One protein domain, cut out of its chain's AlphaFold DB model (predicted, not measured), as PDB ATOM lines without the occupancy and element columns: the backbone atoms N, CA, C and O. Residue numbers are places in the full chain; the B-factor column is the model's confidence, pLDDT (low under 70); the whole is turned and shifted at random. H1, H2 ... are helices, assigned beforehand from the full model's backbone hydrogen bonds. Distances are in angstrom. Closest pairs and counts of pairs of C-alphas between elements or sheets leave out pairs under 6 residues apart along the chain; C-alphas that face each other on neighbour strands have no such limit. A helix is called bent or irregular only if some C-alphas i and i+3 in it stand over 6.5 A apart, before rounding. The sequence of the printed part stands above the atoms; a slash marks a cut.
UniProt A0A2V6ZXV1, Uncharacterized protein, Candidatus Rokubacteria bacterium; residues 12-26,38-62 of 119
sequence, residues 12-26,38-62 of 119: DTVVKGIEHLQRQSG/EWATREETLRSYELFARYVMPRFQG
ATOM      1  N   ASP A  12     218.704 203.365 222.471       96.25
ATOM      2  CA  ASP A  12     218.716 202.898 221.079       96.25
ATOM      3  C   ASP A  12     218.444 201.397 220.955       96.25
ATOM      4  O   ASP A  12     217.765 200.960 220.025       96.25
ATOM      5  N   THR A  13     218.953 200.593 221.893       94.94
ATOM      6  CA  THR A  13     218.672 199.153 221.936       94.94
ATOM      7  C   THR A  13     217.185 198.902 222.165       94.94
ATOM      8  O   THR A  13     216.590 198.077 221.471       94.94
ATOM      9  N   VAL A  14     216.566 199.639 223.091       95.19
ATOM     10  CA  VAL A  14     215.131 199.516 223.381       95.19
ATOM     11  C   VAL A  14     214.288 199.953 222.180       95.19
ATOM     12  O   VAL A  14     213.371 199.225 221.805       95.19
ATOM     13  N   VAL A  15     214.626 201.070 221.525       94.81
ATOM     14  CA  VAL A  15     213.938 201.542 220.307       94.81
ATOM     15  C   VAL A  15     213.973 200.474 219.212       94.81
ATOM     16  O   VAL A  15     212.922 200.046 218.743       94.81
ATOM     17  N   LYS A  16     215.163 199.962 218.869       94.25
ATOM     18  CA  LYS A  16     215.320 198.910 217.846       94.25
ATOM     19  C   LYS A  16     214.542 197.641 218.194       94.25
ATOM     20  O   LYS A  16     214.011 196.972 217.306       94.25
ATOM     21  N   GLY A  17     214.483 197.304 219.483       93.50
ATOM     22  CA  GLY A  17     213.703 196.183 219.993       93.50
ATOM     23  C   GLY A  17     212.202 196.364 219.770       93.50
ATOM     24  O   GLY A  17     211.555 195.472 219.228       93.50
ATOM     25  N   ILE A  18     211.657 197.530 220.121       93.00
ATOM     26  CA  ILE A  18     210.236 197.850 219.923       93.00
ATOM     27  C   ILE A  18     209.877 197.877 218.434       93.00
ATOM     28  O   ILE A  18     208.879 197.278 218.038       93.00
ATOM     29  N   GLU A  19     210.711 198.484 217.588       92.19
ATOM     30  CA  GLU A  19     210.518 198.462 216.132       92.19
ATOM     31  C   GLU A  19     210.487 197.031 215.581       92.19
ATOM     32  O   GLU A  19     209.716 196.712 214.675       92.19
ATOM     33  N   HIS A  20     211.335 196.148 216.116       91.44
ATOM     34  CA  HIS A  20     211.327 194.741 215.736       91.44
ATOM     35  C   HIS A  20     210.025 194.055 216.149       91.44
ATOM     36  O   HIS A  20     209.430 193.375 215.315       91.44
ATOM     37  N   LEU A  21     209.549 194.287 217.376       90.81
ATOM     38  CA  LEU A  21     208.266 193.763 217.850       90.81
ATOM     39  C   LEU A  21     207.098 194.245 216.979       90.81
ATOM     40  O   LEU A  21     206.259 193.440 216.585       90.81
ATOM     41  N   GLN A  22     207.071 195.530 216.622       89.88
ATOM     42  CA  GLN A  22     206.022 196.110 215.780       89.88
ATOM     43  C   GLN A  22     206.012 195.509 214.367       89.88
ATOM     44  O   GLN A  22     204.945 195.245 213.818       89.88
ATOM     45  N   ARG A  23     207.193 195.243 213.784       90.56
ATOM     46  CA  ARG A  23     207.306 194.527 212.500       90.56
ATOM     47  C   ARG A  23     206.820 193.084 212.604       90.56
ATOM     48  O   ARG A  23     206.130 192.611 211.708       90.56
ATOM     49  N   GLN A  24     207.183 192.383 213.677       90.62
ATOM     50  CA  GLN A  24     206.805 190.981 213.867       90.62
ATOM     51  C   GLN A  24     205.316 190.789 214.154       90.62
ATOM     52  O   GLN A  24     204.777 189.738 213.820       90.62
ATOM     53  N   SER A  25     204.640 191.777 214.740       89.12
ATOM     54  CA  SER A  25     203.222 191.654 215.078       89.12
ATOM     55  C   SER A  25     202.276 191.785 213.877       89.12
ATOM     56  O   SER A  25     201.072 191.621 214.045       89.12
ATOM     57  N   GLY A  26     202.784 192.074 212.669       83.94
ATOM     58  CA  GLY A  26     201.993 192.064 211.429       83.94
ATOM     59  C   GLY A  26     200.895 193.133 211.349       83.94
ATOM     60  O   GLY A  26     199.971 193.001 210.555       83.94
ATOM     61  N   GLU A  38     211.765 193.305 240.432       77.69
ATOM     62  CA  GLU A  38     212.695 193.911 241.409       77.69
ATOM     63  C   GLU A  38     214.176 193.607 241.067       77.69
ATOM     64  O   GLU A  38     214.927 193.049 241.865       77.69
ATOM     65  N   TRP A  39     214.591 193.880 239.826       85.06
ATOM     66  CA  TRP A  39     215.932 193.582 239.294       85.06
ATOM     67  C   TRP A  39     216.940 194.717 239.477       85.06
ATOM     68  O   TRP A  39     218.133 194.509 239.270       85.06
ATOM     69  N   ALA A  40     216.469 195.909 239.820       89.81
ATOM     70  CA  ALA A  40     217.284 197.099 239.991       89.81
ATOM     71  C   ALA A  40     216.840 197.849 241.245       89.81
ATOM     72  O   ALA A  40     215.743 197.629 241.763       89.81
ATOM     73  N   THR A  41     217.681 198.765 241.719       94.62
ATOM     74  CA  THR A  41     217.285 199.674 242.798       94.62
ATOM     75  C   THR A  41     216.111 200.562 242.366       94.62
ATOM     76  O   THR A  41     215.793 200.701 241.176       94.62
ATOM     77  N   ARG A  42     215.450 201.198 243.339       93.12
ATOM     78  CA  ARG A  42     214.347 202.129 243.062       93.12
ATOM     79  C   ARG A  42     214.818 203.275 242.170       93.12
ATOM     80  O   ARG A  42     214.143 203.629 241.208       93.12
ATOM     81  N   GLU A  43     215.978 203.833 242.481       95.88
ATOM     82  CA  GLU A  43     216.591 204.957 241.785       95.88
ATOM     83  C   GLU A  43     216.866 204.611 240.316       95.88
ATOM     84  O   GLU A  43     216.507 205.369 239.413       95.88
ATOM     85  N   GLU A  44     217.440 203.435 240.057       94.38
ATOM     86  CA  GLU A  44     217.716 202.958 238.698       94.38
ATOM     87  C   GLU A  44     216.435 202.662 237.916       94.38
ATOM     88  O   GLU A  44     216.345 202.986 236.728       94.38
ATOM     89  N   THR A  45     215.421 202.104 238.579       93.44
ATOM     90  CA  THR A  45     214.110 201.841 237.972       93.44
ATOM     91  C   THR A  45     213.438 203.141 237.538       93.44
ATOM     92  O   THR A  45     212.999 203.266 236.393       93.44
ATOM     93  N   LEU A  46     213.416 204.152 238.411       94.62
ATOM     94  CA  LEU A  46     212.842 205.461 238.092       94.62
ATOM     95  C   LEU A  46     213.622 206.169 236.981       94.62
ATOM     96  O   LEU A  46     213.012 206.731 236.071       94.62
ATOM     97  N   ARG A  47     214.957 206.074 236.987       95.50
ATOM     98  CA  ARG A  47     215.792 206.588 235.895       95.50
ATOM     99  C   ARG A  47     215.485 205.889 234.568       95.50
ATOM    100  O   ARG A  47     215.432 206.547 233.531       95.50
ATOM    101  N   SER A  48     215.267 204.574 234.579       94.50
ATOM    102  CA  SER A  48     214.871 203.812 233.390       94.50
ATOM    103  C   SER A  48     213.525 204.293 232.837       94.50
ATOM    104  O   SER A  48     213.409 204.562 231.638       94.50
ATOM    105  N   TYR A  49     212.529 204.499 233.707       95.12
ATOM    106  CA  TYR A  49     211.229 205.051 233.313       95.12
ATOM    107  C   TYR A  49     211.338 206.465 232.754       95.12
ATOM    108  O   TYR A  49     210.716 206.763 231.736       95.12
ATOM    109  N   GLU A  50     212.163 207.322 233.356       96.62
ATOM    110  CA  GLU A  50     212.409 208.665 232.840       96.62
ATOM    111  C   GLU A  50     213.033 208.630 231.438       96.62
ATOM    112  O   GLU A  50     212.550 209.307 230.526       96.62
ATOM    113  N   LEU A  51     214.081 207.822 231.238       97.12
ATOM    114  CA  LEU A  51     214.728 207.675 229.935       97.12
ATOM    115  C   LEU A  51     213.747 207.148 228.883       97.12
ATOM    116  O   LEU A  51     213.721 207.639 227.752       97.12
ATOM    117  N   PHE A  52     212.917 206.175 229.251       95.56
ATOM    118  CA  PHE A  52     211.914 205.629 228.349       95.56
ATOM    119  C   PHE A  52     210.849 206.670 227.984       95.56
ATOM    120  O   PHE A  52     210.550 206.850 226.803       95.56
ATOM    121  N   ALA A  53     210.322 207.400 228.968       94.94
ATOM    122  CA  ALA A  53     209.303 208.420 228.751       94.94
ATOM    123  C   ALA A  53     209.807 209.577 227.882       94.94
ATOM    124  O   ALA A  53     209.113 210.008 226.964       94.94
ATOM    125  N   ARG A  54     211.031 210.058 228.131       94.81
ATOM    126  CA  ARG A  54     211.603 211.194 227.395       94.81
ATOM    127  C   ARG A  54     212.078 210.823 225.996       94.81
ATOM    128  O   ARG A  54     211.935 211.627 225.081       94.81
ATOM    129  N   TYR A  55     212.673 209.640 225.831       94.94
ATOM    130  CA  TYR A  55     213.420 209.324 224.611       94.94
ATOM    131  C   TYR A  55     212.838 208.164 223.807       94.94
ATOM    132  O   TYR A  55     213.063 208.104 222.602       94.94
ATOM    133  N   VAL A  56     212.094 207.240 224.412       94.50
ATOM    134  CA  VAL A  56     211.556 206.075 223.693       94.50
ATOM    135  C   VAL A  56     210.117 206.325 223.252       94.50
ATOM    136  O   VAL A  56     209.847 206.282 222.056       94.50
ATOM    137  N   MET A  57     209.211 206.649 224.180       94.06
ATOM    138  CA  MET A  57     207.774 206.812 223.895       94.06
ATOM    139  C   MET A  57     207.459 207.762 222.724       94.06
ATOM    140  O   MET A  57     206.684 207.359 221.850       94.06
ATOM    141  N   PRO A  58     208.068 208.964 222.617       92.19
ATOM    142  CA  PRO A  58     207.683 209.924 221.582       92.19
ATOM    143  C   PRO A  58     207.927 209.423 220.153       92.19
ATOM    144  O   PRO A  58     207.207 209.813 219.238       92.19
ATOM    145  N   ARG A  59     208.890 208.508 219.963       90.88
ATOM    146  CA  ARG A  59     209.225 207.915 218.656       90.88
ATOM    147  C   ARG A  59     208.143 206.985 218.106       90.88
ATOM    148  O   ARG A  59     208.132 206.719 216.914       90.88
ATOM    149  N   PHE A  60     207.249 206.486 218.959       90.19
ATOM    150  CA  PHE A  60     206.207 205.527 218.569       90.19
ATOM    151  C   PHE A  60     204.791 206.107 218.647       90.19
ATOM    152  O   PHE A  60     203.847 205.485 218.173       90.19
ATOM    153  N   GLN A  61     204.628 207.292 219.242       88.25
ATOM    154  CA  GLN A  61     203.323 207.925 219.469       88.25
ATOM    155  C   GLN A  61     202.997 209.032 218.457       88.25
ATOM    156  O   GLN A  61     201.953 209.670 218.563       88.25
ATOM    157  N   GLY A  62     203.888 209.303 217.501       83.88
ATOM    158  CA  GLY A  62     203.681 210.328 216.475       83.88
ATOM    159  C   GLY A  62     203.839 211.774 216.964       83.88
ATOM    160  O   GLY A  62     203.778 212.698 216.157       83.88
TER     161      GLY A  62
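Overview. This is residues 12 to 26 and 38 to 62 of the 119 residues of an uncharacterized protein of Candidatus Rokubacteria bacterium (UniProt A0A2V6ZXV1). Two helices make a loose, wide-open V: the shorter, H1, starts beside the last turns of the longer, H2, and runs away from it at a steep tilt, with only a small meeting place between Val 15 and Val 56. The other end of H2 sticks out with residues 41 to 47, of which 42 to 47 belong to H2. The printed part has 40 residues, with two named helices in the order H1, H2 and no named strand, and its class is all helix. It is loose, with a radius of gyration of the C-alphas of 12.1 A, and elongated, spanning 35 by 21 by 14 A.

Arrangement. H1, residues 12 to 24, and H2, residues 42 to 59, are close but not clearly touching, with 2 pairs of C-alphas within 8 A. Their closest C-alphas, those of Val 15 and Val 56, are 6.1 A apart. The two helices run the same way at a steep tilt of 57 degrees, and their centres are 15.9 A apart. In H1 every O i to N i+4 pair is within hydrogen-bond range; in H2 it is 11 of 14.

Along the chain. H1 begins at Asp 12, C-alpha (218.716, 202.898, 221.079), and measures 18.3 A from first to last C-alpha. H2 begins at Arg 42, C-alpha (214.347, 202.129, 243.062), and ends at Arg 59, C-alpha (209.225, 207.915, 218.656), 25.6 A away. H2 has a kink of 35 degrees near residue 53, and it is only just irregular: C-alphas 54 and 57 are 6.8 A apart.

Size, cuts and confidence. The two C-alphas farthest apart, those of Gly 26 and Glu 43, are 36.1 A apart. Residues 27 to 37 are not printed, and C-alphas 26 and 38 are 31.9 A apart across this cut, which lies in the link from H1 to H2. The mean pLDDT of the printed part is 92.3, and no printed residue is under 70.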